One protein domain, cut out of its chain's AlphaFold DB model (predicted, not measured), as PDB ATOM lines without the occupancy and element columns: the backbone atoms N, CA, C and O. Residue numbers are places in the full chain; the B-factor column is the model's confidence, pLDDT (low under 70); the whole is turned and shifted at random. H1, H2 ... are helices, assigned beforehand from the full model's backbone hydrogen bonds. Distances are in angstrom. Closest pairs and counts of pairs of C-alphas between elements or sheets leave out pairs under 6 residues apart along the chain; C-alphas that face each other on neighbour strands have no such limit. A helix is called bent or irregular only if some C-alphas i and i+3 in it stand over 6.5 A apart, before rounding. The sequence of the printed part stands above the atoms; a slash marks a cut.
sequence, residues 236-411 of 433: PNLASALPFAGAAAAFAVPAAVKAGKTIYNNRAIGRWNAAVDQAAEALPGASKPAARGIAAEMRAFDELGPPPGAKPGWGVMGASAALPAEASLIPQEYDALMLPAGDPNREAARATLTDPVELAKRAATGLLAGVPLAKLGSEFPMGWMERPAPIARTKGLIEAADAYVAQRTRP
ATOM      1  N   PRO A 236      66.494   1.756 110.410       93.50
ATOM      2  CA  PRO A 236      65.746   2.863 109.793       93.50
ATOM      3  C   PRO A 236      66.063   3.068 108.302       93.50
ATOM      4  O   PRO A 236      65.164   3.346 107.503       93.50
ATOM      5  N   ASN A 237      67.318   2.854 107.893       90.94
ATOM      6  CA  ASN A 237      67.740   2.948 106.490       90.94
ATOM      7  C   ASN A 237      67.132   1.826 105.627       90.94
ATOM      8  O   ASN A 237      66.771   2.053 104.478       90.94
ATOM      9  N   LEU A 238      66.967   0.622 106.185       87.38
ATOM     10  CA  LEU A 238      66.338  -0.498 105.485       87.38
ATOM     11  C   LEU A 238      64.813  -0.325 105.440       87.38
ATOM     12  O   LEU A 238      64.206  -0.469 104.384       87.38
ATOM     13  N   ALA A 239      64.199   0.077 106.556       91.31
ATOM     14  CA  ALA A 239      62.766   0.356 106.648       91.31
ATOM     15  C   ALA A 239      62.294   1.468 105.691       91.31
ATOM     16  O   ALA A 239      61.178   1.399 105.177       91.31
ATOM     17  N   SER A 240      63.140   2.469 105.429       89.50
ATOM     18  CA  SER A 240      62.883   3.518 104.432       89.50
ATOM     19  C   SER A 240      63.213   3.090 102.996       89.50
ATOM     20  O   SER A 240      62.546   3.552 102.074       89.50
ATOM     21  N   ALA A 241      64.166   2.173 102.785       88.75
ATOM     22  CA  ALA A 241      64.482   1.617 101.466       88.75
ATOM     23  C   ALA A 241      63.458   0.578 100.961       88.75
ATOM     24  O   ALA A 241      63.223   0.495  99.755       88.75
ATOM     25  N   LEU A 242      62.831  -0.201 101.850       88.50
ATOM     26  CA  LEU A 242      61.935  -1.314 101.490       88.50
ATOM     27  C   LEU A 242      60.801  -0.948 100.504       88.50
ATOM     28  O   LEU A 242      60.640  -1.674  99.521       88.50
ATOM     29  N   PRO A 243      60.057   0.170 100.656       88.06
ATOM     30  CA  PRO A 243      59.046   0.572  99.672       88.06
ATOM     31  C   PRO A 243      59.627   0.818  98.272       88.06
ATOM     32  O   PRO A 243      59.012   0.444  97.272       88.06
ATOM     33  N   PHE A 244      60.834   1.390  98.187       88.56
ATOM     34  CA  PHE A 244      61.535   1.605  96.919       88.56
ATOM     35  C   PHE A 244      62.065   0.294  96.327       88.56
ATOM     36  O   PHE A 244      62.026   0.131  95.110       88.56
ATOM     37  N   ALA A 245      62.494  -0.665  97.156       85.88
ATOM     38  CA  ALA A 245      62.869  -2.005  96.702       85.88
ATOM     39  C   ALA A 245      61.662  -2.759  96.110       85.88
ATOM     40  O   ALA A 245      61.753  -3.283  95.000       85.88
ATOM     41  N   GLY A 246      60.506  -2.734  96.785       87.00
ATOM     42  CA  GLY A 246      59.257  -3.307  96.268       87.00
ATOM     43  C   GLY A 246      58.795  -2.650  94.961       87.00
ATOM     44  O   GLY A 246      58.412  -3.344  94.020       87.00
ATOM     45  N   ALA A 247      58.903  -1.321  94.859       88.25
ATOM     46  CA  ALA A 247      58.630  -0.568  93.634       88.25
ATOM     47  C   ALA A 247      59.607  -0.907  92.487       88.25
ATOM     48  O   ALA A 247      59.186  -1.114  91.346       88.25
ATOM     49  N   ALA A 248      60.906  -1.015  92.777       86.75
ATOM     50  CA  ALA A 248      61.916  -1.401  91.795       86.75
ATOM     51  C   ALA A 248      61.691  -2.834  91.290       86.75
ATOM     52  O   ALA A 248      61.750  -3.072  90.083       86.75
ATOM     53  N   ALA A 249      61.353  -3.771  92.180       85.12
ATOM     54  CA  ALA A 249      61.013  -5.143  91.816       85.12
ATOM     55  C   ALA A 249      59.716  -5.218  90.983       85.12
ATOM     56  O   ALA A 249      59.673  -5.953  89.993       85.12
ATOM     57  N   ALA A 250      58.701  -4.403  91.308       88.69
ATOM     58  CA  ALA A 250      57.453  -4.301  90.544       88.69
ATOM     59  C   ALA A 250      57.677  -3.896  89.078       88.69
ATOM     60  O   ALA A 250      56.999  -4.405  88.188       88.69
ATOM     61  N   PHE A 251      58.651  -3.021  88.814       91.62
ATOM     62  CA  PHE A 251      59.092  -2.680  87.459       91.62
ATOM     63  C   PHE A 251      60.003  -3.757  86.841       91.62
ATOM     64  O   PHE A 251      59.844  -4.124  85.673       91.62
ATOM     65  N   ALA A 252      60.965  -4.271  87.611       86.19
ATOM     66  CA  ALA A 252      62.027  -5.119  87.084       86.19
ATOM     67  C   ALA A 252      61.552  -6.532  86.711       86.19
ATOM     68  O   ALA A 252      62.006  -7.061  85.698       86.19
ATOM     69  N   VAL A 253      60.616  -7.139  87.453       87.56
ATOM     70  CA  VAL A 253      60.134  -8.506  87.164       87.56
ATOM     71  C   VAL A 253      59.406  -8.596  85.804       87.56
ATOM     72  O   VAL A 253      59.773  -9.460  85.000       87.56
ATOM     73  N   PRO A 254      58.463  -7.699  85.441       86.88
ATOM     74  CA  PRO A 254      57.853  -7.689  84.109       86.88
ATOM     75  C   PRO A 254      58.856  -7.384  82.990       86.88
ATOM     76  O   PRO A 254      58.786  -8.010  81.930       86.88
ATOM     77  N   ALA A 255      59.814  -6.479  83.224       87.50
ATOM     78  CA  ALA A 255      60.870  -6.166  82.259       87.50
ATOM     79  C   ALA A 255      61.808  -7.366  82.019       87.50
ATOM     80  O   ALA A 255      62.135  -7.681  80.873       87.50
ATOM     81  N   ALA A 256      62.181  -8.092  83.075       85.25
ATOM     82  CA  ALA A 256      63.006  -9.296  83.012       85.25
ATOM     83  C   ALA A 256      62.285 -10.455  82.294       85.25
ATOM     84  O   ALA A 256      62.859 -11.094  81.410       85.25
ATOM     85  N   VAL A 257      60.997 -10.675  82.588       86.00
ATOM     86  CA  VAL A 257      60.167 -11.661  81.871       86.00
ATOM     87  C   VAL A 257      60.012 -11.293  80.392       86.00
ATOM     88  O   VAL A 257      60.088 -12.177  79.534       86.00
ATOM     89  N   LYS A 258      59.852 -10.002  80.067       89.25
ATOM     90  CA  LYS A 258      59.857  -9.516  78.679       89.25
ATOM     91  C   LYS A 258      61.196  -9.796  77.998       89.25
ATOM     92  O   LYS A 258      61.198 -10.363  76.911       89.25
ATOM     93  N   ALA A 259      62.321  -9.478  78.642       86.81
ATOM     94  CA  ALA A 259      63.662  -9.749  78.123       86.81
ATOM     95  C   ALA A 259      63.859 -11.240  77.796       86.81
ATOM     96  O   ALA A 259      64.236 -11.581  76.674       86.81
ATOM     97  N   GLY A 260      63.526 -12.131  78.738       86.38
ATOM     98  CA  GLY A 260      63.613 -13.581  78.549       86.38
ATOM     99  C   GLY A 260      62.750 -14.081  77.387       86.38
ATOM    100  O   GLY A 260      63.241 -14.819  76.527       86.38
ATOM    101  N   LYS A 261      61.494 -13.616  77.292       88.69
ATOM    102  CA  LYS A 261      60.613 -13.916  76.151       88.69
ATOM    103  C   LYS A 261      61.174 -13.395  74.828       88.69
ATOM    104  O   LYS A 261      61.175 -14.137  73.852       88.69
ATOM    105  N   THR A 262      61.681 -12.165  74.774       88.81
ATOM    106  CA  THR A 262      62.274 -11.600  73.552       88.81
ATOM    107  C   THR A 262      63.500 -12.403  73.109       88.81
ATOM    108  O   THR A 262      63.610 -12.742  71.935       88.81
ATOM    109  N   ILE A 263      64.382 -12.803  74.032       88.56
ATOM    110  CA  ILE A 263      65.546 -13.655  73.728       88.56
ATOM    111  C   ILE A 263      65.108 -15.034  73.203       88.56
ATOM    112  O   ILE A 263      65.673 -15.523  72.221       88.56
ATOM    113  N   TYR A 264      64.084 -15.650  73.800       88.38
ATOM    114  CA  TYR A 264      63.515 -16.913  73.316       88.38
ATOM    115  C   TYR A 264      62.910 -16.770  71.908       88.38
ATOM    116  O   TYR A 264      63.264 -17.524  70.997       88.38
ATOM    117  N   ASN A 265      62.071 -15.752  71.699       90.75
ATOM    118  CA  ASN A 265      61.449 -15.449  70.410       90.75
ATOM    119  C   ASN A 265      62.511 -15.183  69.331       90.75
ATOM    120  O   ASN A 265      62.415 -15.724  68.233       90.75
ATOM    121  N   ASN A 266      63.579 -14.451  69.656       91.19
ATOM    122  CA  ASN A 266      64.711 -14.207  68.761       91.19
ATOM    123  C   ASN A 266      65.456 -15.490  68.359       91.19
ATOM    124  O   ASN A 266      65.926 -15.584  67.226       91.19
ATOM    125  N   ARG A 267      65.559 -16.490  69.246       90.81
ATOM    126  CA  ARG A 267      66.138 -17.812  68.925       90.81
ATOM    127  C   ARG A 267      65.210 -18.654  68.042       90.81
ATOM    128  O   ARG A 267      65.692 -19.427  67.216       90.81
ATOM    129  N   ALA A 268      63.890 -18.514  68.175       89.50
ATOM    130  CA  ALA A 268      62.931 -19.119  67.245       89.50
ATOM    131  C   ALA A 268      62.996 -18.443  65.861       89.50
ATOM    132  O   ALA A 268      63.218 -19.114  64.856       89.50
ATOM    133  N   ILE A 269      62.924 -17.111  65.823       92.56
ATOM    134  CA  ILE A 269      63.001 -16.288  64.606       92.56
ATOM    135  C   ILE A 269      64.361 -16.429  63.906       92.56
ATOM    136  O   ILE A 269      64.416 -16.412  62.679       92.56
ATOM    137  N   GLY A 270      65.456 -16.623  64.646       93.50
ATOM    138  CA  GLY A 270      66.774 -16.923  64.078       93.50
ATOM    139  C   GLY A 270      66.813 -18.262  63.333       93.50
ATOM    140  O   GLY A 270      67.317 -18.314  62.215       93.50
ATOM    141  N   ARG A 271      66.223 -19.322  63.908       91.88
ATOM    142  CA  ARG A 271      66.096 -20.631  63.240       91.88
ATOM    143  C   ARG A 271      65.184 -20.563  62.014       91.88
ATOM    144  O   ARG A 271      65.532 -21.121  60.982       91.88
ATOM    145  N   TRP A 272      64.070 -19.835  62.102       93.31
ATOM    146  CA  TRP A 272      63.168 -19.621  60.968       93.31
ATOM    147  C   TRP A 272      63.855 -18.842  59.832       93.31
ATOM    148  O   TRP A 272      63.776 -19.262  58.683       93.31
ATOM    149  N   ASN A 273      64.605 -17.770  60.128       95.12
ATOM    150  CA  ASN A 273      65.398 -17.079  59.102       95.12
ATOM    151  C   ASN A 273      66.409 -18.025  58.439       95.12
ATOM    152  O   ASN A 273      66.425 -18.094  57.219       95.12
ATOM    153  N   ALA A 274      67.160 -18.818  59.211       95.62
ATOM    154  CA  ALA A 274      68.118 -19.772  58.648       95.62
ATOM    155  C   ALA A 274      67.457 -20.822  57.729       95.62
ATOM    156  O   ALA A 274      68.000 -21.125  56.670       95.62
ATOM    157  N   ALA A 275      66.272 -21.334  58.086       93.25
ATOM    158  CA  ALA A 275      65.510 -22.249  57.230       93.25
ATOM    159  C   ALA A 275      64.996 -21.558  55.948       93.25
ATOM    160  O   ALA A 275      65.069 -22.128  54.864       93.25
ATOM    161  N   VAL A 276      64.541 -20.302  56.049       95.00
ATOM    162  CA  VAL A 276      64.157 -19.452  54.905       95.00
ATOM    163  C   VAL A 276      65.354 -19.162  53.990       95.00
ATOM    164  O   VAL A 276      65.209 -19.183  52.769       95.00
ATOM    165  N   ASP A 277      66.539 -18.917  54.549       97.00
ATOM    166  CA  ASP A 277      67.767 -18.666  53.790       97.00
ATOM    167  C   ASP A 277      68.216 -19.931  53.033       97.00
ATOM    168  O   ASP A 277      68.428 -19.878  51.822       97.00
ATOM    169  N   GLN A 278      68.244 -21.088  53.706       94.75
ATOM    170  CA  GLN A 278      68.557 -22.389  53.091       94.75
ATOM    171  C   GLN A 278      67.536 -22.786  52.012       94.75
ATOM    172  O   GLN A 278      67.913 -23.257  50.939       94.75
ATOM    173  N   ALA A 279      66.243 -22.554  52.256       94.19
ATOM    174  CA  ALA A 279      65.183 -22.769  51.275       94.19
ATOM    175  C   ALA A 279      65.352 -21.883  50.027       94.19
ATOM    176  O   ALA A 279      65.156 -22.360  48.906       94.19
ATOM    177  N   ALA A 280      65.739 -20.615  50.205       96.31
ATOM    178  CA  ALA A 280      65.997 -19.686  49.107       96.31
ATOM    179  C   ALA A 280      67.222 -20.086  48.268       96.31
ATOM    180  O   ALA A 280      67.170 -20.000  47.041       96.31
ATOM    181  N   GLU A 281      68.298 -20.552  48.909       96.56
ATOM    182  CA  GLU A 281      69.516 -21.021  48.238       96.56
ATOM    183  C   GLU A 281      69.293 -22.347  47.487       96.56
ATOM    184  O   GLU A 281      69.742 -22.510  46.351       96.56
ATOM    185  N   ALA A 282      68.549 -23.286  48.079       94.81
ATOM    186  CA  ALA A 282      68.313 -24.606  47.494       94.81
ATOM    187  C   ALA A 282      67.302 -24.602  46.330       94.81
ATOM    188  O   ALA A 282      67.422 -25.414  45.404       94.81
ATOM    189  N   LEU A 283      66.291 -23.722  46.353       95.75
ATOM    190  CA  LEU A 283      65.160 -23.779  45.418       95.75
ATOM    191  C   LEU A 283      65.541 -23.676  43.920       95.75
ATOM    192  O   LEU A 283      65.000 -24.466  43.141       95.75
ATOM    193  N   PRO A 284      66.462 -22.797  43.465       95.00
ATOM    194  CA  PRO A 284      66.832 -22.706  42.048       95.00
ATOM    195  C   PRO A 284      67.343 -24.033  41.457       95.00
ATOM    196  O   PRO A 284      66.971 -24.402  40.336       95.00
ATOM    197  N   GLY A 285      68.137 -24.782  42.231       92.62
ATOM    198  CA  GLY A 285      68.683 -26.089  41.849       92.62
ATOM    199  C   GLY A 285      67.779 -27.289  42.161       92.62
ATOM    200  O   GLY A 285      68.102 -28.412  41.771       92.62
ATOM    201  N   ALA A 286      66.659 -27.085  42.859       93.06
ATOM    202  CA  ALA A 286      65.884 -28.165  43.461       93.06
ATOM    203  C   ALA A 286      65.305 -29.174  42.450       93.06
ATOM    204  O   ALA A 286      64.796 -28.844  41.374       93.06
ATOM    205  N   SER A 287      65.274 -30.449  42.847       94.62
ATOM    206  CA  SER A 287      64.421 -31.437  42.184       94.62
ATOM    207  C   SER A 287      62.944 -31.161  42.508       94.62
ATOM    208  O   SER A 287      62.618 -30.533  43.514       94.62
ATOM    209  N   LYS A 288      62.011 -31.649  41.680       92.62
ATOM    210  CA  LYS A 288      60.568 -31.456  41.923       92.62
ATOM    211  C   LYS A 288      60.097 -32.015  43.287       92.62
ATOM    212  O   LYS A 288      59.263 -31.359  43.910       92.62
ATOM    213  N   PRO A 289      60.606 -33.163  43.788       93.69
ATOM    214  CA  PRO A 289      60.387 -33.579  45.175       93.69
ATOM    215  C   PRO A 289      60.995 -32.622  46.212       93.69
ATOM    216  O   PRO A 289      60.301 -32.271  47.159       93.69
ATOM    217  N   ALA A 290      62.233 -32.146  46.022       91.62
ATOM    218  CA  ALA A 290      62.872 -31.219  46.967       91.62
ATOM    219  C   ALA A 290      62.124 -29.878  47.067       91.62
ATOM    220  O   ALA A 290      61.859 -29.416  48.171       91.62
ATOM    221  N   ALA A 291      61.691 -29.301  45.942       91.06
ATOM    222  CA  ALA A 291      60.881 -28.080  45.934       91.06
ATOM    223  C   ALA A 291      59.542 -28.257  46.681       91.06
ATOM    224  O   ALA A 291      59.098 -27.348  47.374       91.06
ATOM    225  N   ARG A 292      58.921 -29.447  46.612       92.44
ATOM    226  CA  ARG A 292      57.741 -29.780  47.432       92.44
ATOM    227  C   ARG A 292      58.072 -29.906  48.920       92.44
ATOM    228  O   ARG A 292      57.263 -29.478  49.732       92.44
ATOM    229  N   GLY A 293      59.233 -30.469  49.265       93.12
ATOM    230  CA  GLY A 293      59.732 -30.524  50.643       93.12
ATOM    231  C   GLY A 293      59.918 -29.124  51.230       93.12
ATOM    232  O   GLY A 293      59.312 -28.813  52.248       93.12
ATOM    233  N   ILE A 294      60.633 -28.252  50.511       92.19
ATOM    234  CA  ILE A 294      60.816 -26.833  50.858       92.19
ATOM    235  C   ILE A 294      59.459 -26.136  51.053       92.19
ATOM    236  O   ILE A 294      59.237 -25.480  52.067       92.19
ATOM    237  N   ALA A 295      58.515 -26.315  50.123       92.69
ATOM    238  CA  ALA A 295      57.183 -25.718  50.238       92.69
ATOM    239  C   ALA A 295      56.375 -26.262  51.434       92.69
ATOM    240  O   ALA A 295      55.537 -25.547  51.980       92.69
ATOM    241  N   ALA A 296      56.570 -27.521  51.835       94.62
ATOM    242  CA  ALA A 296      55.914 -28.101  53.006       94.62
ATOM    243  C   ALA A 296      56.535 -27.588  54.318       94.62
ATOM    244  O   ALA A 296      55.805 -27.200  55.225       94.62
ATOM    245  N   GLU A 297      57.864 -27.506  54.393       93.50
ATOM    246  CA  GLU A 297      58.584 -26.966  55.551       93.50
ATOM    247  C   GLU A 297      58.261 -25.482  55.778       93.50
ATOM    248  O   GLU A 297      57.920 -25.080  56.890       93.50
ATOM    249  N   MET A 298      58.277 -24.667  54.719       96.00
ATOM    250  CA  MET A 298      57.921 -23.248  54.819       96.00
ATOM    251  C   MET A 298      56.450 -23.040  55.220       96.00
ATOM    252  O   MET A 298      56.164 -22.112  55.975       96.00
ATOM    253  N   ARG A 299      55.521 -23.915  54.794       95.19
ATOM    254  CA  ARG A 299      54.133 -23.900  55.299       95.19
ATOM    255  C   ARG A 299      54.059 -24.256  56.779       95.19
ATOM    256  O   ARG A 299      53.382 -23.545  57.506       95.19
ATOM    257  N   ALA A 300      54.799 -25.263  57.248       94.12
ATOM    258  CA  ALA A 300      54.839 -25.600  58.673       94.12
ATOM    259  C   ALA A 300      55.331 -24.420  59.538       94.12
ATOM    260  O   ALA A 300      54.809 -24.198  60.630       94.12
ATOM    261  N   PHE A 301      56.277 -23.610  59.045       91.50
ATOM    262  CA  PHE A 301      56.667 -22.363  59.714       91.50
ATOM    263  C   PHE A 301      55.585 -21.265  59.660       91.50
ATOM    264  O   PHE A 301      55.402 -20.564  60.653       91.50
ATOM    265  N   ASP A 302      54.850 -21.111  58.552       91.81
ATOM    266  CA  ASP A 302      53.751 -20.131  58.459       91.81
ATOM    267  C   ASP A 302      52.528 -20.527  59.313       91.81
ATOM    268  O   ASP A 302      51.899 -19.665  59.924       91.81
ATOM    269  N   GLU A 303      52.239 -21.830  59.419       93.75
ATOM    270  CA  GLU A 303      51.197 -22.418  60.277       93.75
ATOM    271  C   GLU A 303      51.536 -22.309  61.774       93.75
ATOM    272  O   GLU A 303      50.653 -22.031  62.584       93.75
ATOM    273  N   LEU A 304      52.813 -22.471  62.151       90.62
ATOM    274  CA  LEU A 304      53.299 -22.168  63.506       90.62
ATOM    275  C   LEU A 304      53.237 -20.663  63.822       90.62
ATOM    276  O   LEU A 304      53.023 -20.281  64.974       90.62
ATOM    277  N   GLY A 305      53.423 -19.821  62.803       87.62
ATOM    278  CA  GLY A 305      53.325 -18.369  62.890       87.62
ATOM    279  C   GLY A 305      54.449 -17.691  63.692       87.62
ATOM    280  O   GLY A 305      55.407 -18.323  64.149       87.62
ATOM    281  N   PRO A 306      54.376 -16.356  63.868       86.81
ATOM    282  CA  PRO A 306      55.290 -15.637  64.749       86.81
ATOM    283  C   PRO A 306      55.105 -16.093  66.207       86.81
ATOM    284  O   PRO A 306      53.966 -16.244  66.659       86.81
ATOM    285  N   PRO A 307      56.193 -16.259  66.985       85.94
ATOM    286  CA  PRO A 307      56.077 -16.623  68.391       85.94
ATOM    287  C   PRO A 307      55.289 -15.547  69.161       85.94
ATOM    288  O   PRO A 307      55.405 -14.356  68.845       85.94
ATOM    289  N   PRO A 308      54.497 -15.932  70.180       85.44
ATOM    290  CA  PRO A 308      53.597 -15.015  70.870       85.44
ATOM    291  C   PRO A 308      54.357 -13.829  71.467       85.44
ATOM    292  O   PRO A 308      55.465 -13.976  71.994       85.44
ATOM    293  N   GLY A 309      53.748 -12.643  71.384       84.25
ATOM    294  CA  GLY A 309      54.391 -11.380  71.746       84.25
ATOM    295  C   GLY A 309      55.011 -11.398  73.146       84.25
ATOM    296  O   GLY A 309      54.443 -11.946  74.092       84.25
ATOM    297  N   ALA A 310      56.169 -10.748  73.294       86.69
ATOM    298  CA  ALA A 310      56.999 -10.809  74.500       86.69
ATOM    299  C   ALA A 310      56.375 -10.182  75.767       86.69
ATOM    300  O   ALA A 310      57.009 -10.157  76.820       86.69
ATOM    301  N   LYS A 311      55.126  -9.702  75.706       86.94
ATOM    302  CA  LYS A 311      54.408  -9.145  76.857       86.94
ATOM    303  C   LYS A 311      54.315 -10.180  77.998       86.94
ATOM    304  O   LYS A 311      53.979 -11.346  77.747       86.94
ATOM    305  N   PRO A 312      54.598  -9.797  79.254       84.81
ATOM    306  CA  PRO A 312      54.280 -10.595  80.435       84.81
ATOM    307  C   PRO A 312      52.797 -10.996  80.480       84.81
ATOM    308  O   PRO A 312      51.935 -10.287  79.966       84.81
ATOM    309  N   GLY A 313      52.498 -12.156  81.068       85.81
ATOM    310  CA  GLY A 313      51.111 -12.589  81.283       85.81
ATOM    311  C   GLY A 313      50.486 -11.895  82.494       85.81
ATOM    312  O   GLY A 313      51.209 -11.481  83.398       85.81
ATOM    313  N   TRP A 314      49.152 -11.826  82.557       85.81
ATOM    314  CA  TRP A 314      48.421 -11.169  83.655       85.81
ATOM    315  C   TRP A 314      48.836 -11.641  85.061       85.81
ATOM    316  O   TRP A 314      48.932 -10.812  85.957       85.81
ATOM    317  N   GLY A 315      49.181 -12.922  85.248       81.62
ATOM    318  CA  GLY A 315      49.722 -13.419  86.523       81.62
ATOM    319  C   GLY A 315      51.070 -12.793  86.914       81.62
ATOM    320  O   GLY A 315      51.264 -12.426  88.066       81.62
ATOM    321  N   VAL A 316      51.976 -12.569  85.955       84.38
ATOM    322  CA  VAL A 316      53.245 -11.854  86.203       84.38
ATOM    323  C   VAL A 316      52.968 -10.394  86.560       84.38
ATOM    324  O   VAL A 316      53.593  -9.855  87.468       84.38
ATOM    325  N   MET A 317      52.010  -9.765  85.873       88.81
ATOM    326  CA  MET A 317      51.606  -8.380  86.130       88.81
ATOM    327  C   MET A 317      51.010  -8.214  87.532       88.81
ATOM    328  O   MET A 317      51.413  -7.306  88.252       88.81
ATOM    329  N   GLY A 318      50.105  -9.113  87.936       82.75
ATOM    330  CA  GLY A 318      49.496  -9.128  89.267       82.75
ATOM    331  C   GLY A 318      50.514  -9.382  90.379       82.75
ATOM    332  O   GLY A 318      50.553  -8.617  91.337       82.75
ATOM    333  N   ALA A 319      51.393 -10.380  90.213       82.56
ATOM    334  CA  ALA A 319      52.468 -10.660  91.167       82.56
ATOM    335  C   ALA A 319      53.372  -9.437  91.356       82.56
ATOM    336  O   ALA A 319      53.610  -9.001  92.477       82.56
ATOM    337  N   SER A 320      53.820  -8.845  90.246       84.62
ATOM    338  CA  SER A 320      54.721  -7.689  90.262       84.62
ATOM    339  C   SER A 320      54.056  -6.461  90.886       84.62
ATOM    340  O   SER A 320      54.690  -5.744  91.653       84.62
ATOM    341  N   ALA A 321      52.764  -6.251  90.627       85.69
ATOM    342  CA  ALA A 321      51.993  -5.180  91.245       85.69
ATOM    343  C   ALA A 321      51.763  -5.372  92.757       85.69
ATOM    344  O   ALA A 321      51.523  -4.385  93.447       85.69
ATOM    345  N   ALA A 322      51.853  -6.597  93.285       88.12
ATOM    346  CA  ALA A 322      51.748  -6.871  94.719       88.12
ATOM    347  C   ALA A 322      53.071  -6.659  95.486       88.12
ATOM    348  O   ALA A 322      53.041  -6.448  96.697       88.12
ATOM    349  N   LEU A 323      54.230  -6.644  94.812       87.56
ATOM    350  CA  LEU A 323      55.546  -6.515  95.463       87.56
ATOM    351  C   LEU A 323      55.711  -5.268  96.362       87.56
ATOM    352  O   LEU A 323      56.340  -5.399  97.414       87.56
ATOM    353  N   PRO A 324      55.136  -4.085  96.055       89.19
ATOM    354  CA  PRO A 324      55.166  -2.946  96.976       89.19
ATOM    355  C   PRO A 324      54.302  -3.155  98.231       89.19
ATOM    356  O   PRO A 324      54.610  -2.580  99.273       89.19
ATOM    357  N   ALA A 325      53.245  -3.979  98.161       88.06
ATOM    358  CA  ALA A 325      52.449  -4.353  99.331       88.06
ATOM    359  C   ALA A 325      53.246  -5.300 100.241       88.06
ATOM    360  O   ALA A 325      53.428  -4.980 101.415       88.06
ATOM    361  N   GLU A 326      53.791  -6.394  99.693       86.19
ATOM    362  CA  GLU A 326      54.638  -7.350 100.430       86.19
ATOM    363  C   GLU A 326      55.828  -6.631 101.096       86.19
ATOM    364  O   GLU A 326      56.031  -6.738 102.305       86.19
ATOM    365  N   ALA A 327      56.560  -5.789 100.354       89.19
ATOM    366  CA  ALA A 327      57.691  -5.031 100.897       89.19
ATOM    367  C   ALA A 327      57.299  -4.043 102.017       89.19
ATOM    368  O   ALA A 327      58.124  -3.720 102.873       89.19
ATOM    369  N   SER A 328      56.042  -3.581 102.054       89.62
ATOM    370  CA  SER A 328      55.520  -2.744 103.146       89.62
ATOM    371  C   SER A 328      55.193  -3.528 104.426       89.62
ATOM    372  O   SER A 328      55.096  -2.919 105.495       89.62
ATOM    373  N   LEU A 329      55.012  -4.852 104.322       91.62
ATOM    374  CA  LEU A 329      54.677  -5.760 105.425       91.62
ATOM    375  C   LEU A 329      55.918  -6.325 106.126       91.62
ATOM    376  O   LEU A 329      55.837  -6.599 107.318       91.62
ATOM    377  N   ILE A 330      57.063  -6.433 105.438       91.81
ATOM    378  CA  ILE A 330      58.321  -6.994 105.979       91.81
ATOM    379  C   ILE A 330      58.697  -6.463 107.383       91.81
ATOM    380  O   ILE A 330      59.044  -7.287 108.228       91.81
ATOM    381  N   PRO A 331      58.585  -5.154 107.712       94.44
ATOM    382  CA  PRO A 331      58.848  -4.677 109.072       94.44
ATOM    383  C   PRO A 331      57.921  -5.310 110.120       94.44
ATOM    384  O   PRO A 331      58.379  -5.713 111.181       94.44
ATOM    385  N   GLN A 332      56.628  -5.445 109.805       94.75
ATOM    386  CA  GLN A 332      55.664  -6.110 110.679       94.75
ATOM    387  C   GLN A 332      55.877  -7.630 110.733       94.75
ATOM    388  O   GLN A 332      55.748  -8.203 111.811       94.75
ATOM    389  N   GLU A 333      56.220  -8.294 109.620       92.06
ATOM    390  CA  GLU A 333      56.569  -9.726 109.632       92.06
ATOM    391  C   GLU A 333      57.793  -9.981 110.533       92.06
ATOM    392  O   GLU A 333      57.762 -10.899 111.352       92.06
ATOM    393  N   TYR A 334      58.830  -9.136 110.455       92.75
ATOM    394  CA  TYR A 334      60.005  -9.215 111.331       92.75
ATOM    395  C   TYR A 334      59.629  -9.027 112.805       92.75
ATOM    396  O   TYR A 334      59.937  -9.891 113.626       92.75
ATOM    397  N   ASP A 335      58.913  -7.950 113.141       95.25
ATOM    398  CA  ASP A 335      58.525  -7.638 114.523       95.25
ATOM    399  C   ASP A 335      57.617  -8.729 115.124       95.25
ATOM    400  O   ASP A 335      57.810  -9.150 116.263       95.25
ATOM    401  N   ALA A 336      56.678  -9.277 114.344       93.81
ATOM    402  CA  ALA A 336      55.795 -10.362 114.774       93.81
ATOM    403  C   ALA A 336      56.522 -11.704 115.017       93.81
ATOM    404  O   ALA A 336      56.038 -12.534 115.805       93.81
ATOM    405  N   LEU A 337      57.663 -11.931 114.358       91.19
ATOM    406  CA  LEU A 337      58.467 -13.152 114.461       91.19
ATOM    407  C   LEU A 337      59.569 -13.052 115.524       91.19
ATOM    408  O   LEU A 337      59.671 -13.959 116.350       91.19
ATOM    409  N   MET A 338      60.354 -11.972 115.509       91.06
ATOM    410  CA  MET A 338      61.626 -11.848 116.236       91.06
ATOM    411  C   MET A 338      61.489 -11.331 117.673       91.06
ATOM    412  O   MET A 338      62.318 -11.663 118.518       91.06
ATOM    413  N   LEU A 339      60.459 -10.534 117.969       93.06
ATOM    414  CA  LEU A 339      60.239  -9.992 119.313       93.06
ATOM    415  C   LEU A 339      59.657 -11.057 120.271       93.06
ATOM    416  O   LEU A 339      58.985 -11.995 119.823       93.06
ATOM    417  N   PRO A 340      59.881 -10.949 121.597       92.50
ATOM    418  CA  PRO A 340      59.366 -11.911 122.573       92.50
ATOM    419  C   PRO A 340      57.833 -11.853 122.715       92.50
ATOM    420  O   PRO A 340      57.174 -10.897 122.317       92.50
ATOM    421  N   ALA A 341      57.219 -12.918 123.240       94.12
ATOM    422  CA  ALA A 341      55.781 -12.915 123.533       94.12
ATOM    423  C   ALA A 341      55.461 -11.941 124.686       94.12
ATOM    424  O   ALA A 341      56.245 -11.845 125.628       94.12
ATOM    425  N   GLY A 342      54.331 -11.229 124.606       94.44
ATOM    426  CA  GLY A 342      53.991 -10.144 125.535       94.44
ATOM    427  C   GLY A 342      54.694  -8.808 125.249       94.44
ATOM    428  O   GLY A 342      54.553  -7.872 126.031       94.44
ATOM    429  N   ASP A 343      55.462  -8.700 124.158       95.31
ATOM    430  CA  ASP A 343      56.008  -7.420 123.704       95.31
ATOM    431  C   ASP A 343      54.934  -6.618 122.935       95.31
ATOM    432  O   ASP A 343      54.363  -7.139 121.968       95.31
ATOM    433  N   PRO A 344      54.649  -5.355 123.309       96.62
ATOM    434  CA  PRO A 344      53.580  -4.573 122.688       96.62
ATOM    435  C   PRO A 344      53.834  -4.283 121.203       96.62
ATOM    436  O   PRO A 344      52.877  -4.194 120.431       96.62
ATOM    437  N   ASN A 345      55.096  -4.192 120.766       96.25
ATOM    438  CA  ASN A 345      55.421  -4.012 119.350       96.25
ATOM    439  C   ASN A 345      55.120  -5.292 118.561       96.25
ATOM    440  O   ASN A 345      54.579  -5.223 117.455       96.25
ATOM    441  N   ARG A 346      55.378  -6.470 119.151       96.06
ATOM    442  CA  ARG A 346      54.997  -7.764 118.563       96.06
ATOM    443  C   ARG A 346      53.488  -7.886 118.406       96.06
ATOM    444  O   ARG A 346      53.014  -8.378 117.384       96.06
ATOM    445  N   GLU A 347      52.737  -7.477 119.421       96.88
ATOM    446  CA  GLU A 347      51.277  -7.583 119.431       96.88
ATOM    447  C   GLU A 347      50.635  -6.599 118.446       96.88
ATOM    448  O   GLU A 347      49.772  -7.007 117.670       96.88
ATOM    449  N   ALA A 348      51.134  -5.362 118.356       96.38
ATOM    450  CA  ALA A 348      50.728  -4.403 117.329       96.38
ATOM    451  C   ALA A 348      51.072  -4.878 115.901       96.38
ATOM    452  O   ALA A 348      50.248  -4.766 114.985       96.38
ATOM    453  N   ALA A 349      52.261  -5.458 115.700       94.69
ATOM    454  CA  ALA A 349      52.666  -6.039 114.420       94.69
ATOM    455  C   ALA A 349      51.774  -7.230 114.031       94.69
ATOM    456  O   ALA A 349      51.275  -7.280 112.907       94.69
ATOM    457  N   ARG A 350      51.495  -8.145 114.971       95.69
ATOM    458  CA  ARG A 350      50.563  -9.265 114.771       95.69
ATOM    459  C   ARG A 350      49.156  -8.784 114.442       95.69
ATOM    460  O   ARG A 350      48.622  -9.230 113.436       95.69
ATOM    461  N   ALA A 351      48.599  -7.846 115.209       95.62
ATOM    462  CA  ALA A 351      47.279  -7.276 114.943       95.62
ATOM    463  C   ALA A 351      47.187  -6.712 113.514       95.62
ATOM    464  O   ALA A 351      46.251  -7.033 112.786       95.62
ATOM    465  N   THR A 352      48.215  -5.976 113.076       93.44
ATOM    466  CA  THR A 352      48.328  -5.433 111.709       93.44
ATOM    467  C   THR A 352      48.390  -6.522 110.625       93.44
ATOM    468  O   THR A 352      47.902  -6.312 109.518       93.44
ATOM    469  N   LEU A 353      48.999  -7.676 110.922       92.25
ATOM    470  CA  LEU A 353      49.101  -8.825 110.012       92.25
ATOM    471  C   LEU A 353      47.872  -9.745 110.040       92.25
ATOM    472  O   LEU A 353      47.723 -10.569 109.142       92.25
ATOM    473  N   THR A 354      47.011  -9.641 111.056       93.12
ATOM    474  CA  THR A 354      45.783 -10.445 111.180       93.12
ATOM    475  C   THR A 354      44.505  -9.678 110.857       93.12
ATOM    476  O   THR A 354      43.493 -10.310 110.569       93.12
ATOM    477  N   ASP A 355      44.517  -8.342 110.905       95.31
ATOM    478  CA  ASP A 355      43.361  -7.521 110.539       95.31
ATOM    479  C   ASP A 355      43.170  -7.508 109.006       95.31
ATOM    480  O   ASP A 355      43.988  -6.917 108.286       95.31
ATOM    481  N   PRO A 356      42.085  -8.105 108.471       89.81
ATOM    482  CA  PRO A 356      41.826  -8.106 107.035       89.81
ATOM    483  C   PRO A 356      41.602  -6.695 106.471       89.81
ATOM    484  O   PRO A 356      41.792  -6.494 105.273       89.81
ATOM    485  N   VAL A 357      41.225  -5.710 107.295       94.31
ATOM    486  CA  VAL A 357      41.015  -4.320 106.873       94.31
ATOM    487  C   VAL A 357      42.350  -3.606 106.654       94.31
ATOM    488  O   VAL A 357      42.523  -2.955 105.621       94.31
ATOM    489  N   GLU A 358      43.320  -3.748 107.561       90.50
ATOM    490  CA  GLU A 358      44.680  -3.222 107.360       90.50
ATOM    491  C   GLU A 358      45.425  -3.945 106.234       90.50
ATOM    492  O   GLU A 358      46.042  -3.286 105.388       90.50
ATOM    493  N   LEU A 359      45.299  -5.275 106.135       85.88
ATOM    494  CA  LEU A 359      45.814  -6.025 104.988       85.88
ATOM    495  C   LEU A 359      45.203  -5.528 103.669       85.88
ATOM    496  O   LEU A 359      45.941  -5.273 102.718       85.88
ATOM    497  N   ALA A 360      43.882  -5.315 103.604       84.75
ATOM    498  CA  ALA A 360      43.216  -4.810 102.402       84.75
ATOM    499  C   ALA A 360      43.653  -3.381 102.035       84.75
ATOM    500  O   ALA A 360      43.912  -3.112 100.862       84.75
ATOM    501  N   LYS A 361      43.802  -2.472 103.013       89.06
ATOM    502  CA  LYS A 361      44.339  -1.114 102.786       89.06
ATOM    503  C   LYS A 361      45.756  -1.161 102.211       89.06
ATOM    504  O   LYS A 361      46.051  -0.455 101.243       89.06
ATOM    505  N   ARG A 362      46.633  -1.991 102.782       86.50
ATOM    506  CA  ARG A 362      48.027  -2.154 102.335       86.50
ATOM    507  C   ARG A 362      48.123  -2.808 100.961       86.50
ATOM    508  O   ARG A 362      48.842  -2.294 100.110       86.50
ATOM    509  N   ALA A 363      47.348  -3.863 100.710       81.62
ATOM    510  CA  ALA A 363      47.240  -4.499  99.400       81.62
ATOM    511  C   ALA A 363      46.741  -3.508  98.336       81.62
ATOM    512  O   ALA A 363      47.380  -3.364  97.298       81.62
ATOM    513  N   ALA A 364      45.671  -2.755  98.611       86.81
ATOM    514  CA  ALA A 364      45.161  -1.729  97.703       86.81
ATOM    515  C   ALA A 364      46.206  -0.634  97.423       86.81
ATOM    516  O   ALA A 364      46.426  -0.274  96.270       86.81
ATOM    517  N   THR A 365      46.900  -0.146  98.455       85.81
ATOM    518  CA  THR A 365      47.937   0.895  98.325       85.81
ATOM    519  C   THR A 365      49.136   0.393  97.514       85.81
ATOM    520  O   THR A 365      49.591   1.069  96.591       85.81
ATOM    521  N   GLY A 366      49.622  -0.818  97.808       82.38
ATOM    522  CA  GLY A 366      50.727  -1.440  97.084       82.38
ATOM    523  C   GLY A 366      50.376  -1.779  95.637       82.38
ATOM    524  O   GLY A 366      51.196  -1.527  94.762       82.38
ATOM    525  N   LEU A 367      49.148  -2.233  95.357       83.25
ATOM    526  CA  LEU A 367      48.643  -2.445  93.995       83.25
ATOM    527  C   LEU A 367      48.498  -1.126  93.220       83.25
ATOM    528  O   LEU A 367      48.872  -1.071  92.051       83.25
ATOM    529  N   LEU A 368      48.010  -0.051  93.848       88.31
ATOM    530  CA  LEU A 368      47.910   1.270  93.211       88.31
ATOM    531  C   LEU A 368      49.288   1.842  92.842       88.31
ATOM    532  O   LEU A 368      49.426   2.448  91.781       88.31
ATOM    533  N   ALA A 369      50.314   1.607  93.665       87.44
ATOM    534  CA  ALA A 369      51.700   1.947  93.338       87.44
ATOM    535  C   ALA A 369      52.329   0.972  92.318       87.44
ATOM    536  O   ALA A 369      53.079   1.380  91.431       87.44
ATOM    537  N   GLY A 370      52.023  -0.321  92.434       87.06
ATOM    538  CA  GLY A 370      52.659  -1.405  91.693       87.06
ATOM    539  C   GLY A 370      52.121  -1.622  90.282       87.06
ATOM    540  O   GLY A 370      52.906  -1.934  89.391       87.06
ATOM    541  N   VAL A 371      50.823  -1.420  90.023       91.12
ATOM    542  CA  VAL A 371      50.234  -1.585  88.677       91.12
ATOM    543  C   VAL A 371      50.870  -0.640  87.641       91.12
ATOM    544  O   VAL A 371      51.248  -1.133  86.573       91.12
ATOM    545  N   PRO A 372      51.069   0.671  87.904       92.38
ATOM    546  CA  PRO A 372      51.780   1.561  86.981       92.38
ATOM    547  C   PRO A 372      53.230   1.132  86.721       92.38
ATOM    548  O   PRO A 372      53.683   1.166  85.577       92.38
ATOM    549  N   LEU A 373      53.946   0.682  87.757       91.12
ATOM    550  CA  LEU A 373      55.343   0.245  87.658       91.12
ATOM    551  C   LEU A 373      55.475  -1.071  86.882       91.12
ATOM    552  O   LEU A 373      56.309  -1.176  85.984       91.12
ATOM    553  N   ALA A 374      54.595  -2.037  87.149       87.19
ATOM    554  CA  ALA A 374      54.526  -3.285  86.405       87.19
ATOM    555  C   ALA A 374      54.154  -3.048  84.934       87.19
ATOM    556  O   ALA A 374      54.749  -3.655  84.038       87.19
ATOM    557  N   LYS A 375      53.227  -2.114  84.665       91.44
ATOM    558  CA  LYS A 375      52.906  -1.661  83.304       91.44
ATOM    559  C   LYS A 375      54.139  -1.082  82.609       91.44
ATOM    560  O   LYS A 375      54.488  -1.579  81.540       91.44
ATOM    561  N   LEU A 376      54.834  -0.127  83.233       89.31
ATOM    562  CA  LEU A 376      56.085   0.444  82.718       89.31
ATOM    563  C   LEU A 376      57.136  -0.638  82.420       89.31
ATOM    564  O   LEU A 376      57.731  -0.612  81.347       89.31
ATOM    565  N   GLY A 377      57.307  -1.631  83.298       85.69
ATOM    566  CA  GLY A 377      58.207  -2.767  83.067       85.69
ATOM    567  C   GLY A 377      57.797  -3.629  81.865       85.69
ATOM    568  O   GLY A 377      58.627  -3.994  81.034       85.69
ATOM    569  N   SER A 378      56.499  -3.911  81.715       88.81
ATOM    570  CA  SER A 378      55.956  -4.663  80.571       88.81
ATOM    571  C   SER A 378      56.039  -3.909  79.236       88.81
ATOM    572  O   SER A 378      56.172  -4.517  78.167       88.81
ATOM    573  N   GLU A 379      55.971  -2.580  79.274       90.56
ATOM    574  CA  GLU A 379      55.986  -1.722  78.091       90.56
ATOM    575  C   GLU A 379      57.410  -1.275  77.726       90.56
ATOM    576  O   GLU A 379      57.652  -1.000  76.552       90.56
ATOM    577  N   PHE A 380      58.368  -1.361  78.661       88.75
ATOM    578  CA  PHE A 380      59.773  -0.969  78.507       88.75
ATOM    579  C   PHE A 380      60.370  -1.385  77.143       88.75
ATOM    580  O   PHE A 380      60.285  -2.564  76.776       88.75
ATOM    581  N   PRO A 381      60.920  -0.447  76.350       82.19
ATOM    582  CA  PRO A 381      61.201  -0.681  74.935       82.19
ATOM    583  C   PRO A 381      62.446  -1.554  74.719       82.19
ATOM    584  O   PRO A 381      63.579  -1.109  74.880       82.19
ATOM    585  N   MET A 382      62.234  -2.786  74.250       85.81
ATOM    586  CA  MET A 382      63.300  -3.745  73.921       85.81
ATOM    587  C   MET A 382      63.640  -3.733  72.420       85.81
ATOM    588  O   MET A 382      64.060  -4.744  71.862       85.81
ATOM    589  N   GLY A 383      63.462  -2.589  71.749       76.88
ATOM    590  CA  GLY A 383      63.532  -2.464  70.284       76.88
ATOM    591  C   GLY A 383      64.898  -2.768  69.652       76.88
ATOM    592  O   GLY A 383      64.971  -3.017  68.456       76.88
ATOM    593  N   TRP A 384      65.974  -2.802  70.445       79.50
ATOM    594  CA  TRP A 384      67.299  -3.265  70.013       79.50
ATOM    595  C   TRP A 384      67.471  -4.792  70.106       79.50
ATOM    596  O   TRP A 384      68.392  -5.347  69.511       79.50
ATOM    597  N   MET A 385      66.588  -5.479  70.839       81.81
ATOM    598  CA  MET A 385      66.508  -6.937  70.860       81.81
ATOM    599  C   MET A 385      65.479  -7.475  69.859       81.81
ATOM    600  O   MET A 385      65.751  -8.490  69.228       81.81
ATOM    601  N   GLU A 386      64.288  -6.879  69.759       86.19
ATOM    602  CA  GLU A 386      63.133  -7.463  69.056       86.19
ATOM    603  C   GLU A 386      63.379  -7.648  67.541       86.19
ATOM    604  O   GLU A 386      63.419  -6.686  66.777       86.19
ATOM    605  N   ARG A 387      63.528  -8.904  67.086       87.19
ATOM    606  CA  ARG A 387      63.683  -9.244  65.660       87.19
ATOM    607  C   ARG A 387      62.326  -9.511  64.992       87.19
ATOM    608  O   ARG A 387      61.527 -10.258  65.558       87.19
ATOM    609  N   PRO A 388      62.066  -9.002  63.772       89.69
ATOM    610  CA  PRO A 388      60.864  -9.347  63.016       89.69
ATOM    611  C   PRO A 388      60.928 -10.785  62.475       89.69
ATOM    612  O   PRO A 388      61.983 -11.267  62.055       89.69
ATOM    613  N   ALA A 389      59.782 -11.469  62.447       89.75
ATOM    614  CA  ALA A 389      59.653 -12.791  61.835       89.75
ATOM    615  C   ALA A 389      59.641 -12.692  60.289       89.75
ATOM    616  O   ALA A 389      59.007 -11.781  59.749       89.75
ATOM    617  N   PRO A 390      60.277 -13.623  59.548       93.25
ATOM    618  CA  PRO A 390      60.441 -13.546  58.091       93.25
ATOM    619  C   PRO A 390      59.182 -13.966  57.302       93.25
ATOM    620  O   PRO A 390      59.280 -14.620  56.264       93.25
ATOM    621  N   ILE A 391      57.987 -13.587  57.767       93.06
ATOM    622  CA  ILE A 391      56.688 -14.044  57.237       93.06
ATOM    623  C   ILE A 391      56.574 -13.771  55.727       93.06
ATOM    624  O   ILE A 391      56.307 -14.683  54.950       93.06
ATOM    625  N   ALA A 392      56.866 -12.543  55.285       93.56
ATOM    626  CA  ALA A 392      56.799 -12.174  53.867       93.56
ATOM    627  C   ALA A 392      57.783 -12.972  52.985       93.56
ATOM    628  O   ALA A 392      57.428 -13.379  51.881       93.56
ATOM    629  N   ARG A 393      58.996 -13.258  53.489       95.19
ATOM    630  CA  ARG A 393      59.984 -14.101  52.788       95.19
ATOM    631  C   ARG A 393      59.500 -15.549  52.687       95.19
ATOM    632  O   ARG A 393      59.617 -16.162  51.634       95.19
ATOM    633  N   THR A 394      58.913 -16.062  53.767       94.38
ATOM    634  CA  THR A 394      58.369 -17.427  53.858       94.38
ATOM    635  C   THR A 394      57.249 -17.636  52.839       94.38
ATOM    636  O   THR A 394      57.294 -18.594  52.072       94.38
ATOM    637  N   LYS A 395      56.296 -16.696  52.745       94.69
ATOM    638  CA  LYS A 395      55.199 -16.755  51.760       94.69
ATOM    639  C   LYS A 395      55.704 -16.673  50.322       94.69
ATOM    640  O   LYS A 395      55.346 -17.527  49.516       94.69
ATOM    641  N   GLY A 396      56.628 -15.752  50.035       94.81
ATOM    642  CA  GLY A 396      57.278 -15.671  48.724       94.81
ATOM    643  C   GLY A 396      58.007 -16.960  48.316       94.81
ATOM    644  O   GLY A 396      57.983 -17.326  47.143       94.81
ATOM    645  N   LEU A 397      58.602 -17.694  49.265       94.06
ATOM    646  CA  LEU A 397      59.225 -18.997  48.993       94.06
ATOM    647  C   LEU A 397      58.209 -20.120  48.761       94.06
ATOM    648  O   LEU A 397      58.446 -20.953  47.887       94.06
ATOM    649  N   ILE A 398      57.084 -20.142  49.483       95.81
ATOM    650  CA  ILE A 398      55.990 -21.097  49.230       95.81
ATOM    651  C   ILE A 398      55.447 -20.889  47.808       95.81
ATOM    652  O   ILE A 398      55.392 -21.838  47.027       95.81
ATOM    653  N   GLU A 399      55.135 -19.642  47.444       96.38
ATOM    654  CA  GLU A 399      54.643 -19.270  46.112       96.38
ATOM    655  C   GLU A 399      55.655 -19.610  45.005       96.38
ATOM    656  O   GLU A 399      55.294 -20.224  43.997       96.38
ATOM    657  N   ALA A 400      56.937 -19.281  45.200       95.38
ATOM    658  CA  ALA A 400      57.997 -19.601  44.246       95.38
ATOM    659  C   ALA A 400      58.194 -21.117  44.073       95.38
ATOM    660  O   ALA A 400      58.367 -21.594  42.947       95.38
ATOM    661  N   ALA A 401      58.138 -21.890  45.161       94.81
ATOM    662  CA  ALA A 401      58.302 -23.339  45.123       94.81
ATOM    663  C   ALA A 401      57.102 -24.045  44.469       94.81
ATOM    664  O   ALA A 401      57.294 -24.923  43.621       94.81
ATOM    665  N   ASP A 402      55.873 -23.621  44.772       94.19
ATOM    666  CA  ASP A 402      54.666 -24.115  44.101       94.19
ATOM    667  C   ASP A 402      54.680 -23.772  42.602       94.19
ATOM    668  O   ASP A 402      54.411 -24.639  41.762       94.19
ATOM    669  N   ALA A 403      55.075 -22.546  42.236       95.06
ATOM    670  CA  ALA A 403      55.223 -22.129  40.843       95.06
ATOM    671  C   ALA A 403      56.287 -22.958  40.100       95.06
ATOM    672  O   ALA A 403      56.042 -23.409  38.977       95.06
ATOM    673  N   TYR A 404      57.435 -23.231  40.726       93.69
ATOM    674  CA  TYR A 404      58.495 -24.086  40.179       93.69
ATOM    675  C   TYR A 404      58.006 -25.522  39.928       93.69
ATOM    676  O   TYR A 404      58.211 -26.097  38.851       93.69
ATOM    677  N   VAL A 405      57.290 -26.091  40.904       93.19
ATOM    678  CA  VAL A 405      56.651 -27.408  40.796       93.19
ATOM    679  C   VAL A 405      55.615 -27.412  39.670       93.19
ATOM    680  O   VAL A 405      55.601 -28.357  38.876       93.19
ATOM    681  N   ALA A 406      54.784 -26.374  39.545       92.75
ATOM    682  CA  ALA A 406      53.773 -26.251  38.495       92.75
ATOM    683  C   ALA A 406      54.395 -26.137  37.092       92.75
ATOM    684  O   ALA A 406      53.981 -26.857  36.179       92.75
ATOM    685  N   GLN A 407      55.435 -25.312  36.917       91.81
ATOM    686  CA  GLN A 407      56.163 -25.173  35.650       91.81
ATOM    687  C   GLN A 407      56.747 -26.516  35.186       91.81
ATOM    688  O   GLN A 407      56.446 -26.954  34.075       91.81
ATOM    689  N   ARG A 408      57.461 -27.241  36.064       86.25
ATOM    690  CA  ARG A 408      57.954 -28.612  35.800       86.25
ATOM    691  C   ARG A 408      56.849 -29.692  35.773       86.25
ATOM    692  O   ARG A 408      57.156 -30.880  35.665       86.25
ATOM    693  N   THR A 409      55.567 -29.337  35.918       85.31
ATOM    694  CA  THR A 409      54.424 -30.264  35.763       85.31
ATOM    695  C   THR A 409      53.706 -30.099  34.430       85.31
ATOM    696  O   THR A 409      53.034 -31.036  34.004       85.31
ATOM    697  N   ARG A 410      53.851 -28.956  33.743       80.00
ATOM    698  CA  ARG A 410      53.284 -28.795  32.399       80.00
ATOM    699  C   ARG A 410      53.842 -29.909  31.506       80.00
ATOM    700  O   ARG A 410      55.066 -30.016  31.406       80.00
ATOM    701  N   PRO A 411      52.994 -30.756  30.890       75.00
ATOM    702  CA  PRO A 411      53.492 -31.803  30.016       75.00
ATOM    703  C   PRO A 411      54.298 -31.135  28.908       75.00
ATOM    704  O   PRO A 411      53.855 -30.131  28.342       75.00
TER     705      PRO A 411
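This is residues 236 to 411 of the 433 residues of an uncharacterized protein of Rhodoplanes piscinae (UniProt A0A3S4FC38). A long rod is built along one helix, H1: H2 and H6 lie beside its last part as a three-helix up-and-down bundle, while H3a and H5 pack on an earlier part, with H3b and H4 at the rod's other end. The 176 printed residues include six named helices, H1 to H6 in chain order, and no named strand: all helix. The whole is extended, with a radius of gyration of the C-alphas of 27.4 A and spans of 97 by 27 by 25 A.

The hub is H1, residues 236 to 285, irregular but only just, with C-alphas 281 and 284 7.0 A apart. Its residues 272 to 283 alone touch H2, residues 288 to 304, in a hairpin; the closest C-alphas, Ala 279 and Ile 294, are 6.0 A apart. H6, residues 391 to 407, touches H2 opposite ways, closest at C-alphas 295 and 398, 4.9 A. H3, residues 314 to 338, assigned as one helix by its hydrogen bonds, is bent, with C-alphas 328 and 331 7.1 A apart; its arms are H3a, residues 314 to 328, irregular with C-alphas 321 and 324 6.9 A apart, and H3b, residues 331 to 338. H3a touches residues 242 to 254 alone of H1, closest at C-alphas 246 and 324, 4.2 A. H5, residues 356 to 379, touches H3a at a steep tilt of 54 degrees, closest at C-alphas 321 and 370, 3.9 A. H4, residues 344 to 354, touches H3b, closest at C-alphas 336 and 346, 4.7 A. Every O i to N i+4 pair is within hydrogen-bond range in H2, H3b, H4 and H6, against 41 of 46 in H1, 9 of 11 in H3a and 18 of 20 in H5.

H1 measures 73.9 A from C-alpha 236 at (65.746, 2.863, 109.793); H5 measures 32.8 A. H6 ends with C-alpha 407 at (56.163, -25.173, 35.650).

The farthest C-alphas, Gly 342 and Pro 411, are 97.9 A apart. The printed part has no cut, the link H5 to H6 is long, and no printed residue is under 70 in pLDDT.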